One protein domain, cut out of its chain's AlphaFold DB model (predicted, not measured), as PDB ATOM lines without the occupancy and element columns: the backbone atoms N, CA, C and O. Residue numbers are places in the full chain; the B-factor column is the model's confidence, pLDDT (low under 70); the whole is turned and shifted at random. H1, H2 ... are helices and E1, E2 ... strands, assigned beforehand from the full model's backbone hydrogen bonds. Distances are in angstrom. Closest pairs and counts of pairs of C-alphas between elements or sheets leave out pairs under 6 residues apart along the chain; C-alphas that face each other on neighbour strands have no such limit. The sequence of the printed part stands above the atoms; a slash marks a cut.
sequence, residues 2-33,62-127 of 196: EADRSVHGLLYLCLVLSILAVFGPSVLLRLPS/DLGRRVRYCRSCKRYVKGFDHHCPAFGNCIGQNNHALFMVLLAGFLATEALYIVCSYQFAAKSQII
ATOM      1  N   GLU A   2     -44.961 -29.425 -25.703       54.00
ATOM      2  CA  GLU A   2     -44.133 -28.799 -24.642       54.00
ATOM      3  C   GLU A   2     -43.719 -29.766 -23.513       54.00
ATOM      4  O   GLU A   2     -42.554 -29.826 -23.125       54.00
ATOM      5  N   ALA A   3     -44.674 -30.555 -23.002       56.56
ATOM      6  CA  ALA A   3     -44.452 -31.442 -21.858       56.56
ATOM      7  C   ALA A   3     -43.464 -32.582 -22.161       56.56
ATOM      8  O   ALA A   3     -42.658 -32.929 -21.306       56.56
ATOM      9  N   ASP A   4     -43.481 -33.119 -23.381       61.53
ATOM     10  CA  ASP A   4     -42.589 -34.214 -23.786       61.53
ATOM     11  C   ASP A   4     -41.153 -33.718 -23.980       61.53
ATOM     12  O   ASP A   4     -40.197 -34.310 -23.481       61.53
ATOM     13  N   ARG A   5     -40.996 -32.546 -24.611       65.31
ATOM     14  CA  ARG A   5     -39.694 -31.886 -24.771       65.31
ATOM     15  C   ARG A   5     -39.065 -31.531 -23.415       65.31
ATOM     16  O   ARG A   5     -37.849 -31.627 -23.268       65.31
ATOM     17  N   SER A   6     -39.891 -31.199 -22.421       66.50
ATOM     18  CA  SER A   6     -39.464 -30.982 -21.032       66.50
ATOM     19  C   SER A   6     -38.975 -32.270 -20.354       66.50
ATOM     20  O   SER A   6     -37.932 -32.260 -19.706       66.50
ATOM     21  N   VAL A   7     -39.652 -33.409 -20.561       70.19
ATOM     22  CA  VAL A   7     -39.227 -34.712 -20.008       70.19
ATOM     23  C   VAL A   7     -37.921 -35.196 -20.643       70.19
ATOM     24  O   VAL A   7     -37.031 -35.636 -19.921       70.19
ATOM     25  N   HIS A   8     -37.748 -35.042 -21.959       73.50
ATOM     26  CA  HIS A   8     -36.467 -35.311 -22.625       73.50
ATOM     27  C   HIS A   8     -35.336 -34.424 -22.089       73.50
ATOM     28  O   HIS A   8     -34.237 -34.915 -21.831       73.50
ATOM     29  N   GLY A   9     -35.613 -33.133 -21.878       77.50
ATOM     30  CA  GLY A   9     -34.663 -32.199 -21.273       77.50
ATOM     31  C   GLY A   9     -34.290 -32.583 -19.839       77.50
ATOM     32  O   GLY A   9     -33.116 -32.546 -19.488       77.50
ATOM     33  N   LEU A  10     -35.261 -33.018 -19.033       74.06
ATOM     34  CA  LEU A  10     -35.046 -33.490 -17.664       74.06
ATOM     35  C   LEU A  10     -34.255 -34.800 -17.616       74.06
ATOM     36  O   LEU A  10     -33.346 -34.915 -16.800       74.06
ATOM     37  N   LEU A  11     -34.552 -35.762 -18.492       78.12
ATOM     38  CA  LEU A  11     -33.806 -37.020 -18.597       78.12
ATOM     39  C   LEU A  11     -32.355 -36.780 -19.011       78.12
ATOM     40  O   LEU A  11     -31.440 -37.319 -18.391       78.12
ATOM     41  N   TYR A  12     -32.143 -35.922 -20.013       80.00
ATOM     42  CA  TYR A  12     -30.811 -35.523 -20.454       80.00
ATOM     43  C   TYR A  12     -30.053 -34.768 -19.357       80.00
ATOM     44  O   TYR A  12     -28.891 -35.064 -19.097       80.00
ATOM     45  N   LEU A  13     -30.715 -33.841 -18.660       78.88
ATOM     46  CA  LEU A  13     -30.122 -33.117 -17.539       78.88
ATOM     47  C   LEU A  13     -29.759 -34.066 -16.390       78.88
ATOM     48  O   LEU A  13     -28.659 -33.958 -15.862       78.88
ATOM     49  N   CYS A  14     -30.626 -35.018 -16.031       77.44
ATOM     50  CA  CYS A  14     -30.334 -36.015 -14.998       77.44
ATOM     51  C   CYS A  14     -29.143 -36.899 -15.384       77.44
ATOM     52  O   CYS A  14     -28.273 -37.117 -14.549       77.44
ATOM     53  N   LEU A  15     -29.065 -37.339 -16.644       78.25
ATOM     54  CA  LEU A  15     -27.939 -38.112 -17.172       78.25
ATOM     55  C   LEU A  15     -26.630 -37.307 -17.153       78.25
ATOM     56  O   LEU A  15     -25.585 -37.803 -16.742       78.25
ATOM     57  N   VAL A  16     -26.666 -36.043 -17.577       80.06
ATOM     58  CA  VAL A  16     -25.492 -35.160 -17.530       80.06
ATOM     59  C   VAL A  16     -25.074 -34.906 -16.082       80.06
ATOM     60  O   VAL A  16     -23.884 -34.948 -15.780       80.06
ATOM     61  N   LEU A  17     -26.023 -34.688 -15.167       72.50
ATOM     62  CA  LEU A  17     -25.743 -34.500 -13.744       72.50
ATOM     63  C   LEU A  17     -25.187 -35.767 -13.086       72.50
ATOM     64  O   LEU A  17     -24.272 -35.639 -12.277       72.50
ATOM     65  N   SER A  18     -25.654 -36.970 -13.438       70.56
ATOM     66  CA  SER A  18     -25.087 -38.219 -12.911       70.56
ATOM     67  C   SER A  18     -23.673 -38.466 -13.437       70.56
ATOM     68  O   SER A  18     -22.775 -38.771 -12.652       70.56
ATOM     69  N   ILE A  19     -23.416 -38.209 -14.724       71.06
ATOM     70  CA  ILE A  19     -22.063 -38.233 -15.305       71.06
ATOM     71  C   ILE A  19     -21.161 -37.221 -14.581       71.06
ATOM     72  O   ILE A  19     -20.073 -37.568 -14.116       71.06
ATOM     73  N   LEU A  20     -21.607 -35.975 -14.412       71.38
ATOM     74  CA  LEU A  20     -20.840 -34.953 -13.698       71.38
ATOM     75  C   LEU A  20     -20.645 -35.291 -12.216       71.38
ATOM     76  O   LEU A  20     -19.595 -34.961 -11.681       71.38
ATOM     77  N   ALA A  21     -21.584 -35.973 -11.558       64.69
ATOM     78  CA  ALA A  21     -21.448 -36.428 -10.174       64.69
ATOM     79  C   ALA A  21     -20.476 -37.609 -10.018       64.69
ATOM     80  O   ALA A  21     -19.907 -37.790  -8.947       64.69
ATOM     81  N   VAL A  22     -20.228 -38.395 -11.067       63.91
ATOM     82  CA  VAL A  22     -19.220 -39.469 -11.050       63.91
ATOM     83  C   VAL A  22     -17.838 -38.922 -11.413       63.91
ATOM     84  O   VAL A  22     -16.848 -39.177 -10.724       63.91
ATOM     85  N   PHE A  23     -17.759 -38.123 -12.477       66.44
ATOM     86  CA  PHE A  23     -16.483 -37.680 -13.042       66.44
ATOM     87  C   PHE A  23     -15.998 -36.331 -12.488       66.44
ATOM     88  O   PHE A  23     -14.792 -36.091 -12.427       66.44
ATOM     89  N   GLY A  24     -16.896 -35.467 -12.015       65.44
ATOM     90  CA  GLY A  24     -16.585 -34.137 -11.477       65.44
ATOM     91  C   GLY A  24     -15.959 -34.127 -10.072       65.44
ATOM     92  O   GLY A  24     -14.945 -33.450  -9.874       65.44
ATOM     93  N   PRO A  25     -16.455 -34.897  -9.078       60.69
ATOM     94  CA  PRO A  25     -15.917 -34.852  -7.717       60.69
ATOM     95  C   PRO A  25     -14.573 -35.554  -7.569       60.69
ATOM     96  O   PRO A  25     -13.926 -35.409  -6.533       60.69
ATOM     97  N   SER A  26     -14.109 -36.248  -8.613       57.38
ATOM     98  CA  SER A  26     -12.718 -36.689  -8.719       57.38
ATOM     99  C   SER A  26     -11.747 -35.530  -8.490       57.38
ATOM    100  O   SER A  26     -10.680 -35.750  -7.936       57.38
ATOM    101  N   VAL A  27     -12.110 -34.289  -8.834       57.75
ATOM    102  CA  VAL A  27     -11.295 -33.095  -8.549       57.75
ATOM    103  C   VAL A  27     -11.408 -32.661  -7.082       57.75
ATOM    104  O   VAL A  27     -10.394 -32.378  -6.447       57.75
ATOM    105  N   LEU A  28     -12.618 -32.669  -6.510       58.97
ATOM    106  CA  LEU A  28     -12.875 -32.229  -5.130       58.97
ATOM    107  C   LEU A  28     -12.246 -33.163  -4.090       58.97
ATOM    108  O   LEU A  28     -11.646 -32.702  -3.123       58.97
ATOM    109  N   LEU A  29     -12.328 -34.477  -4.313       60.28
ATOM    110  CA  LEU A  29     -11.701 -35.478  -3.451       60.28
ATOM    111  C   LEU A  29     -10.206 -35.663  -3.740       60.28
ATOM    112  O   LEU A  29      -9.545 -36.328  -2.949       60.28
ATOM    113  N   ARG A  30      -9.650 -35.078  -4.813       57.59
ATOM    114  CA  ARG A  30      -8.197 -35.026  -5.082       57.59
ATOM    115  C   ARG A  30      -7.492 -33.849  -4.429       57.59
ATOM    116  O   ARG A  30      -6.261 -33.852  -4.418       57.59
ATOM    117  N   LEU A  31      -8.223 -32.868  -3.891       48.69
ATOM    118  CA  LEU A  31      -7.582 -31.780  -3.167       48.69
ATOM    119  C   LEU A  31      -6.770 -32.387  -2.015       48.69
ATOM    120  O   LEU A  31      -7.327 -33.113  -1.180       48.69
ATOM    121  N   PRO A  32      -5.443 -32.169  -1.988       46.59
ATOM    122  CA  PRO A  32      -4.634 -32.634  -0.883       46.59
ATOM    123  C   PRO A  32      -5.210 -31.973   0.362       46.59
ATOM    124  O   PRO A  32      -5.462 -30.769   0.362       46.59
ATOM    125  N   SER A  33      -5.451 -32.754   1.416       45.28
ATOM    126  CA  SER A  33      -5.702 -32.162   2.725       45.28
ATOM    127  C   SER A  33      -4.578 -31.158   2.964       45.28
ATOM    128  O   SER A  33      -3.425 -31.571   3.049       45.28
ATOM    129  N   ASP A  62      -7.393 -41.925  21.410       57.38
ATOM    130  CA  ASP A  62      -8.366 -42.545  20.510       57.38
ATOM    131  C   ASP A  62      -8.125 -42.242  19.013       57.38
ATOM    132  O   ASP A  62      -8.473 -43.013  18.115       57.38
ATOM    133  N   LEU A  63      -7.465 -41.123  18.726       52.03
ATOM    134  CA  LEU A  63      -7.272 -40.572  17.390       52.03
ATOM    135  C   LEU A  63      -5.992 -41.090  16.714       52.03
ATOM    136  O   LEU A  63      -5.965 -41.275  15.495       52.03
ATOM    137  N   GLY A  64      -4.960 -41.397  17.504       53.59
ATOM    138  CA  GLY A  64      -3.764 -42.108  17.036       53.59
ATOM    139  C   GLY A  64      -4.051 -43.559  16.626       53.59
ATOM    140  O   GLY A  64      -3.380 -44.105  15.752       53.59
ATOM    141  N   ARG A  65      -5.104 -44.179  17.182       60.66
ATOM    142  CA  ARG A  65      -5.448 -45.597  16.958       60.66
ATOM    143  C   ARG A  65      -6.069 -45.886  15.586       60.66
ATOM    144  O   ARG A  65      -6.058 -47.032  15.139       60.66
ATOM    145  N   ARG A  66      -6.598 -44.866  14.897       73.62
ATOM    146  CA  ARG A  66      -7.256 -45.003  13.579       73.62
ATOM    147  C   ARG A  66      -6.397 -44.523  12.402       73.62
ATOM    148  O   ARG A  66      -6.923 -44.296  11.314       73.62
ATOM    149  N   VAL A  67      -5.088 -44.354  12.593       82.81
ATOM    150  CA  VAL A  67      -4.151 -44.035  11.505       82.81
ATOM    151  C   VAL A  67      -3.664 -45.332  10.854       82.81
ATOM    152  O   VAL A  67      -3.174 -46.228  11.538       82.81
ATOM    153  N   ARG A  68      -3.786 -45.458   9.528       84.56
ATOM    154  CA  ARG A  68      -3.299 -46.626   8.768       84.56
ATOM    155  C   ARG A  68      -2.476 -46.178   7.562       84.56
ATOM    156  O   ARG A  68      -2.720 -45.112   7.000       84.56
ATOM    157  N   TYR A  69      -1.496 -46.988   7.168       85.00
ATOM    158  CA  TYR A  69      -0.700 -46.753   5.962       85.00
ATOM    159  C   TYR A  69      -1.417 -47.310   4.730       85.00
ATOM    160  O   TYR A  69      -1.731 -48.500   4.678       85.00
ATOM    161  N   CYS A  70      -1.639 -46.471   3.720       86.25
ATOM    162  CA  CYS A  70      -2.141 -46.910   2.423       86.25
ATOM    163  C   CYS A  70      -0.968 -47.173   1.473       86.25
ATOM    164  O   CYS A  70      -0.209 -46.253   1.166       86.25
ATOM    165  N   ARG A  71      -0.848 -48.402   0.951       88.00
ATOM    166  CA  ARG A  71       0.211 -48.761  -0.014       88.00
ATOM    167  C   ARG A  71       0.032 -48.065  -1.364       88.00
ATOM    168  O   ARG A  71       1.021 -47.639  -1.946       88.00
ATOM    169  N   SER A  72      -1.210 -47.898  -1.823       86.12
ATOM    170  CA  SER A  72      -1.520 -47.253  -3.107       86.12
ATOM    171  C   SER A  72      -1.143 -45.770  -3.113       86.12
ATOM    172  O   SER A  72      -0.528 -45.294  -4.059       86.12
ATOM    173  N   CYS A  73      -1.441 -45.043  -2.030       82.88
ATOM    174  CA  CYS A  73      -1.073 -43.629  -1.885       82.88
ATOM    175  C   CYS A  73       0.298 -43.400  -1.225       82.88
ATOM    176  O   CYS A  73       0.705 -42.250  -1.083       82.88
ATOM    177  N   LYS A  74       0.972 -44.461  -0.763       86.56
ATOM    178  CA  LYS A  74       2.255 -44.435  -0.037       86.56
ATOM    179  C   LYS A  74       2.311 -43.444   1.140       86.56
ATOM    180  O   LYS A  74       3.357 -42.860   1.411       86.56
ATOM    181  N   ARG A  75       1.200 -43.258   1.860       82.44
ATOM    182  CA  ARG A  75       1.081 -42.300   2.977       82.44
ATOM    183  C   ARG A  75       0.257 -42.853   4.137       82.44
ATOM    184  O   ARG A  75      -0.598 -43.718   3.939       82.44
ATOM    185  N   TYR A  76       0.477 -42.313   5.334       84.44
ATOM    186  CA  TYR A  76      -0.394 -42.550   6.487       84.44
ATOM    187  C   TYR A  76      -1.646 -41.676   6.403       84.44
ATOM    188  O   TYR A  76      -1.576 -40.488   6.085       84.44
ATOM    189  N   VAL A  77      -2.802 -42.273   6.679       83.88
ATOM    190  CA  VAL A  77      -4.110 -41.618   6.608       83.88
ATOM    191  C   VAL A  77      -4.804 -41.769   7.951       83.88
ATOM    192  O   VAL A  77      -4.911 -42.869   8.490       83.88
ATOM    193  N   LYS A  78      -5.263 -40.644   8.495       84.44
ATOM    194  CA  LYS A  78      -5.973 -40.571   9.771       84.44
ATOM    195  C   LYS A  78      -7.447 -40.921   9.598       84.44
ATOM    196  O   LYS A  78      -8.097 -40.424   8.678       84.44
ATOM    197  N   GLY A  79      -7.956 -41.770  10.487       84.62
ATOM    198  CA  GLY A  79      -9.295 -42.336  10.363       84.62
ATOM    199  C   GLY A  79      -9.480 -43.020   9.016       84.62
ATOM    200  O   GLY A  79     -10.475 -42.754   8.356       84.62
ATOM    201  N   PHE A  80      -8.478 -43.787   8.574       86.56
ATOM    202  CA  PHE A  80      -8.504 -44.473   7.284       86.56
ATOM    203  C   PHE A  80      -9.699 -45.423   7.218       86.56
ATOM    204  O   PHE A  80      -9.833 -46.289   8.082       86.56
ATOM    205  N   ASP A  81     -10.514 -45.260   6.182       90.00
ATOM    206  CA  ASP A  81     -11.609 -46.163   5.855       90.00
ATOM    207  C   ASP A  81     -11.165 -47.098   4.721       90.00
ATOM    208  O   ASP A  81     -10.851 -48.267   4.948       90.00
ATOM    209  N   HIS A  82     -10.983 -46.553   3.515       91.12
ATOM    210  CA  HIS A  82     -10.487 -47.312   2.371       91.12
ATOM    211  C   HIS A  82      -9.755 -46.427   1.351       91.12
ATOM    212  O   HIS A  82      -9.864 -45.200   1.341       91.12
ATOM    213  N   HIS A  83      -8.987 -47.054   0.459       87.88
ATOM    214  CA  HIS A  83      -8.514 -46.398  -0.758       87.88
ATOM    215  C   HIS A  83      -9.555 -46.615  -1.851       87.88
ATOM    216  O   HIS A  83      -9.829 -47.765  -2.184       87.88
ATOM    217  N   CYS A  84     -10.129 -45.542  -2.393       87.94
ATOM    218  CA  CYS A  84     -11.132 -45.638  -3.444       87.94
ATOM    219  C   CYS A  84     -10.472 -45.408  -4.813       87.94
ATOM    220  O   CYS A  84     -10.078 -44.272  -5.102       87.94
ATOM    221  N   PRO A  85     -10.363 -46.436  -5.679       84.88
ATOM    222  CA  PRO A  85      -9.783 -46.274  -7.011       84.88
ATOM    223  C   PRO A  85     -10.576 -45.299  -7.886       84.88
ATOM    224  O   PRO A  85      -9.971 -44.569  -8.664       84.88
ATOM    225  N   ALA A  86     -11.902 -45.232  -7.706       78.50
ATOM    226  CA  ALA A  86     -12.780 -44.339  -8.467       78.50
ATOM    227  C   ALA A  86     -12.403 -42.859  -8.294       78.50
ATOM    228  O   ALA A  86     -12.419 -42.098  -9.255       78.50
ATOM    229  N   PHE A  87     -11.981 -42.464  -7.089       78.06
ATOM    230  CA  PHE A  87     -11.517 -41.100  -6.810       78.06
ATOM    231  C   PHE A  87      -9.991 -40.951  -6.893       78.06
ATOM    232  O   PHE A  87      -9.472 -39.832  -6.887       78.06
ATOM    233  N   GLY A  88      -9.254 -42.063  -6.948       82.56
ATOM    234  CA  GLY A  88      -7.794 -42.074  -6.881       82.56
ATOM    235  C   GLY A  88      -7.235 -41.532  -5.558       82.56
ATOM    236  O   GLY A  88      -6.084 -41.099  -5.516       82.56
ATOM    237  N   ASN A  89      -8.026 -41.521  -4.478       84.38
ATOM    238  CA  ASN A  89      -7.610 -41.027  -3.162       84.38
ATOM    239  C   ASN A  89      -8.118 -41.926  -2.022       84.38
ATOM    240  O   ASN A  89      -9.040 -42.726  -2.177       84.38
ATOM    241  N   CYS A  90      -7.493 -41.797  -0.852       87.94
ATOM    242  CA  CYS A  90      -7.972 -42.424   0.375       87.94
ATOM    243  C   CYS A  90      -9.163 -41.657   0.948       87.94
ATOM    244  O   CYS A  90      -9.107 -40.433   1.090       87.94
ATOM    245  N   ILE A  91     -10.187 -42.404   1.342       89.94
ATOM    246  CA  ILE A  91     -11.288 -41.922   2.159       89.94
ATOM    247  C   ILE A  91     -10.919 -42.150   3.624       89.94
ATOM    248  O   ILE A  91     -10.438 -43.213   4.024       89.94
ATOM    249  N   GLY A  92     -11.086 -41.113   4.427       88.62
ATOM    250  CA  GLY A  92     -10.850 -41.149   5.855       88.62
ATOM    251  C   GLY A  92     -11.497 -39.961   6.545       88.62
ATOM    252  O   GLY A  92     -12.326 -39.268   5.962       88.62
ATOM    253  N   GLN A  93     -11.109 -39.690   7.786       86.06
ATOM    254  CA  GLN A  93     -11.842 -38.768   8.660       86.06
ATOM    255  C   GLN A  93     -12.136 -37.388   8.039       86.06
ATOM    256  O   GLN A  93     -13.213 -36.841   8.254       86.06
ATOM    257  N   ASN A  94     -11.207 -36.844   7.248       82.00
ATOM    258  CA  ASN A  94     -11.317 -35.488   6.704       82.00
ATOM    259  C   ASN A  94     -12.238 -35.373   5.475       82.00
ATOM    260  O   ASN A  94     -12.678 -34.274   5.161       82.00
ATOM    261  N   ASN A  95     -12.507 -36.465   4.758       84.56
ATOM    262  CA  ASN A  95     -13.318 -36.453   3.531       84.56
ATOM    263  C   ASN A  95     -14.465 -37.474   3.541       84.56
ATOM    264  O   ASN A  95     -15.247 -37.511   2.595       84.56
ATOM    265  N   HIS A  96     -14.612 -38.257   4.611       86.81
ATOM    266  CA  HIS A  96     -15.667 -39.259   4.749       86.81
ATOM    267  C   HIS A  96     -17.071 -38.645   4.656       86.81
ATOM    268  O   HIS A  96     -17.920 -39.166   3.945       86.81
ATOM    269  N   ALA A  97     -17.318 -37.499   5.303       86.62
ATOM    270  CA  ALA A  97     -18.616 -36.822   5.213       86.62
ATOM    271  C   ALA A  97     -18.939 -36.372   3.776       86.62
ATOM    272  O   ALA A  97     -20.041 -36.608   3.290       86.62
ATOM    273  N   LEU A  98     -17.958 -35.789   3.077       84.94
ATOM    274  CA  LEU A  98     -18.108 -35.399   1.674       84.94
ATOM    275  C   LEU A  98     -18.380 -36.619   0.782       84.94
ATOM    276  O   LEU A  98     -19.266 -36.566  -0.063       84.94
ATOM    277  N   PHE A  99     -17.672 -37.730   1.005       85.75
ATOM    278  CA  PHE A  99     -17.914 -38.992   0.302       85.75
ATOM    279  C   PHE A  99     -19.352 -39.494   0.504       85.75
ATOM    280  O   PHE A  99     -20.007 -39.841  -0.473       85.75
ATOM    281  N   MET A 100     -19.877 -39.458   1.734       88.50
ATOM    282  CA  MET A 100     -21.257 -39.877   2.015       88.50
ATOM    283  C   MET A 100     -22.297 -38.984   1.329       88.50
ATOM    284  O   MET A 100     -23.271 -39.499   0.786       88.50
ATOM    285  N   VAL A 101     -22.091 -37.661   1.310       86.94
ATOM    286  CA  VAL A 101     -22.994 -36.730   0.605       86.94
ATOM    287  C   VAL A 101     -22.962 -36.973  -0.903       86.94
ATOM    288  O   VAL A 101     -24.018 -37.039  -1.528       86.94
ATOM    289  N   LEU A 102     -21.774 -37.148  -1.487       82.38
ATOM    290  CA  LEU A 102     -21.624 -37.446  -2.914       82.38
ATOM    291  C   LEU A 102     -22.288 -38.777  -3.285       82.38
ATOM    292  O   LEU A 102     -22.996 -38.847  -4.286       82.38
ATOM    293  N   LEU A 103     -22.111 -39.809  -2.456       84.94
ATOM    294  CA  LEU A 103     -22.732 -41.113  -2.664       84.94
ATOM    295  C   LEU A 103     -24.262 -41.031  -2.585       84.94
ATOM    296  O   LEU A 103     -24.948 -41.557  -3.456       84.94
ATOM    297  N   ALA A 104     -24.803 -40.346  -1.576       87.50
ATOM    298  CA  ALA A 104     -26.245 -40.155  -1.439       87.50
ATOM    299  C   ALA A 104     -26.832 -39.352  -2.610       87.50
ATOM    300  O   ALA A 104     -27.877 -39.718  -3.143       87.50
ATOM    301  N   GLY A 105     -26.139 -38.291  -3.040       83.69
ATOM    302  CA  GLY A 105     -26.521 -37.498  -4.207       83.69
ATOM    303  C   GLY A 105     -26.568 -38.340  -5.481       83.69
ATOM    304  O   GLY A 105     -27.572 -38.308  -6.186       83.69
ATOM    305  N   PHE A 106     -25.537 -39.154  -5.725       83.00
ATOM    306  CA  PHE A 106     -25.497 -40.071  -6.864       83.00
ATOM    307  C   PHE A 106     -26.686 -41.043  -6.864       83.00
ATOM    308  O   PHE A 106     -27.403 -41.138  -7.857       83.00
ATOM    309  N   LEU A 107     -26.953 -41.704  -5.733       86.12
ATOM    310  CA  LEU A 107     -28.086 -42.629  -5.611       86.12
ATOM    311  C   LEU A 107     -29.435 -41.935  -5.848       86.12
ATOM    312  O   LEU A 107     -30.312 -42.502  -6.499       86.12
ATOM    313  N   ALA A 108     -29.604 -40.706  -5.352       84.62
ATOM    314  CA  ALA A 108     -30.818 -39.928  -5.570       84.62
ATOM    315  C   ALA A 108     -31.004 -39.550  -7.049       84.62
ATOM    316  O   ALA A 108     -32.118 -39.643  -7.568       84.62
ATOM    317  N   THR A 109     -29.930 -39.156  -7.741       79.88
ATOM    318  CA  THR A 109     -29.977 -38.842  -9.176       79.88
ATOM    319  C   THR A 109     -30.323 -40.072 -10.013       79.88
ATOM    320  O   THR A 109     -31.201 -39.984 -10.870       79.88
ATOM    321  N   GLU A 110     -29.711 -41.224  -9.735       82.12
ATOM    322  CA  GLU A 110     -30.019 -42.477 -10.437       82.12
ATOM    323  C   GLU A 110     -31.472 -42.916 -10.208       82.12
ATOM    324  O   GLU A 110     -32.182 -43.261 -11.154       82.12
ATOM    325  N   ALA A 111     -31.963 -42.830  -8.968       85.81
ATOM    326  CA  ALA A 111     -33.356 -43.142  -8.658       85.81
ATOM    327  C   ALA A 111     -34.332 -42.225  -9.414       85.81
ATOM    328  O   ALA A 111     -35.311 -42.701  -9.994       85.81
ATOM    329  N   LEU A 112     -34.052 -40.918  -9.454       83.25
ATOM    330  CA  LEU A 112     -34.866 -39.954 -10.193       83.25
ATOM    331  C   LEU A 112     -34.865 -40.251 -11.698       83.25
ATOM    332  O   LEU A 112     -35.928 -40.256 -12.319       83.25
ATOM    333  N   TYR A 113     -33.699 -40.554 -12.274       81.62
ATOM    334  CA  TYR A 113     -33.572 -40.914 -13.685       81.62
ATOM    335  C   TYR A 113     -34.413 -42.146 -14.043       81.62
ATOM    336  O   TYR A 113     -35.140 -42.124 -15.041       81.62
ATOM    337  N   ILE A 114     -34.374 -43.197 -13.215       84.94
ATOM    338  CA  ILE A 114     -35.171 -44.416 -13.419       84.94
ATOM    339  C   ILE A 114     -36.669 -44.090 -13.404       84.94
ATOM    340  O   ILE A 114     -37.398 -44.507 -14.307       84.94
ATOM    341  N   VAL A 115     -37.133 -43.307 -12.423       87.06
ATOM    342  CA  VAL A 115     -38.547 -42.909 -12.320       87.06
ATOM    343  C   VAL A 115     -38.980 -42.105 -13.544       87.06
ATOM    344  O   VAL A 115     -40.000 -42.423 -14.156       87.06
ATOM    345  N   CYS A 116     -38.205 -41.094 -13.942       82.56
ATOM    346  CA  CYS A 116     -38.507 -40.287 -15.123       82.56
ATOM    347  C   CYS A 116     -38.533 -41.134 -16.404       82.56
ATOM    348  O   CYS A 116     -39.427 -40.960 -17.234       82.56
ATOM    349  N   SER A 117     -37.598 -42.076 -16.548       82.25
ATOM    350  CA  SER A 117     -37.500 -42.944 -17.727       82.25
ATOM    351  C   SER A 117     -38.694 -43.887 -17.821       82.25
ATOM    352  O   SER A 117     -39.288 -44.034 -18.889       82.25
ATOM    353  N   TYR A 118     -39.103 -44.474 -16.692       86.00
ATOM    354  CA  TYR A 118     -40.285 -45.329 -16.621       86.00
ATOM    355  C   TYR A 118     -41.564 -44.566 -16.985       86.00
ATOM    356  O   TYR A 118     -42.367 -45.043 -17.784       86.00
ATOM    357  N   GLN A 119     -41.738 -43.355 -16.451       83.75
ATOM    358  CA  GLN A 119     -42.892 -42.505 -16.762       83.75
ATOM    359  C   GLN A 119     -42.952 -42.138 -18.250       83.75
ATOM    360  O   GLN A 119     -44.030 -42.135 -18.840       83.75
ATOM    361  N   PHE A 120     -41.805 -41.845 -18.867       83.25
ATOM    362  CA  PHE A 120     -41.724 -41.561 -20.300       83.25
ATOM    363  C   PHE A 120     -42.073 -42.788 -21.156       83.25
ATOM    364  O   PHE A 120     -42.895 -42.698 -22.069       83.25
ATOM    365  N   ALA A 121     -41.511 -43.955 -20.831       81.44
ATOM    366  CA  ALA A 121     -41.813 -45.206 -21.527       81.44
ATOM    367  C   ALA A 121     -43.301 -45.586 -21.409       81.44
ATOM    368  O   ALA A 121     -43.934 -45.951 -22.395       81.44
ATOM    369  N   ALA A 122     -43.894 -45.432 -20.222       85.94
ATOM    370  CA  ALA A 122     -45.316 -45.692 -20.020       85.94
ATOM    371  C   ALA A 122     -46.200 -44.716 -20.818       85.94
ATOM    372  O   ALA A 122     -47.156 -45.132 -21.469       85.94
ATOM    373  N   LYS A 123     -45.875 -43.416 -20.810       83.69
ATOM    374  CA  LYS A 123     -46.629 -42.405 -21.567       83.69
ATOM    375  C   LYS A 123     -46.535 -42.608 -23.075       83.69
ATOM    376  O   LYS A 123     -47.562 -42.502 -23.736       83.69
ATOM    377  N   SER A 124     -45.352 -42.907 -23.607       79.88
ATOM    378  CA  SER A 124     -45.177 -43.174 -25.043       79.88
ATOM    379  C   SER A 124     -46.003 -44.379 -25.492       79.88
ATOM    380  O   SER A 124     -46.765 -44.254 -26.442       79.88
ATOM    381  N   GLN A 125     -45.990 -45.484 -24.737       84.88
ATOM    382  CA  GLN A 125     -46.858 -46.635 -25.022       84.88
ATOM    383  C   GLN A 125     -48.352 -46.277 -25.004       84.88
ATOM    384  O   GLN A 125     -49.110 -46.750 -25.850       84.88
ATOM    385  N   ILE A 126     -48.791 -45.443 -24.052       86.69
ATOM    386  CA  ILE A 126     -50.184 -44.976 -23.985       86.69
ATOM    387  C   ILE A 126     -50.530 -44.123 -25.208       86.69
ATOM    388  O   ILE A 126     -51.597 -44.317 -25.790       86.69
ATOM    389  N   ILE A 127     -49.648 -43.198 -25.597       84.12
ATOM    390  CA  ILE A 127     -49.843 -42.341 -26.772       84.12
ATOM    391  C   ILE A 127     -49.920 -43.203 -28.032       84.12
ATOM    392  O   ILE A 127     -50.895 -43.080 -28.759       84.12
TER     393      ILE A 127
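What this domain is: This is residues 2 to 33 and 62 to 127 of the 196 residues of the protein "S-acyltransferase" of Morella rubra (UniProt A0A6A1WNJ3). Two long helices, H1 and H3, run side by side in opposite directions, and beyond the end of H1 and the beginning of H3 sits a small head of two strand hairpins, E1 with E2 and E3 with E4. The helix pair makes most of the length, and the short helix H2 follows H1 at the head's end of the pair. The printed part has 98 residues with three named helices and four named strands, in the order H1, H2, E1, E2, E3, E4, H3; each hairpin is an antiparallel sheet of two strands, and the class is mostly helix. The whole is a rod spanning 63 by 23 by 18 A, only just extended, close to loose, with a radius of gyration of the C-alphas of 19.0 A.

How they stand to each other: E1, residues 67 to 70, and E2, residues 75 to 78, form an antiparallel hairpin at 147 degrees, with N 68 and O 77 at 3.0 A and N 77 and O 68 at 2.9 A, within hydrogen-bond range. E3, residues 82 to 84, and E4, residues 89 to 91, form a second antiparallel hairpin at 139 degrees, with N 91 and O 82 at 2.8 A. E2 and E3 are apart, while the closest C-alphas of E2 and E4, those of Val 77 and Cys 90, are 7.4 A apart. H3, residues 96 to 127, has its closest C-alphas to E4 at Phe 99 and Ile 91, 7.5 A apart. H1, residues 2 to 23, touches H3 at a shallow tilt of 28 degrees, opposite ways; their closest C-alphas, those of Cys 14 and Tyr 113, are 6.0 A apart. H1 is apart from E1, E2, E3 and E4. H2, residues 25 to 28, is close to H3 but not clearly touching, with the C-alphas of Pro 25 and Leu 102 closest at 7.9 A; H1 and H2 meet only through their link. In H1 and H3 every O i to N i+4 pair is within hydrogen-bond range; H2 is too short for such a pair.

Where its parts are: E1 measures 9.7 A from first to last C-alpha, E2 9.9 A, E3 6.1 A and E4 6.5 A. H3 measures 46.6 A, from C-alpha 96 at (-15.667, -39.259, 4.749) to C-alpha 127 at (-49.843, -42.341, -26.772). H1 measures 31.3 A and begins with C-alpha 2 at (-44.133, -28.799, -24.642). H2 measures 4.8 A.

The domain as a whole: The C-alphas farthest apart, those of Gly 64 and Ile 127, are 63.6 A apart. Residues 34 to 61 are not printed, and C-alphas 33 and 62 are 20.8 A apart across this cut, which falls in the link from H2 to E1. The links that are printed whole are tight. Mean pLDDT of the printed part is 77.4; it is under 70 at residues 2 to 6, 21 to 33 and 62 to 65 of this model.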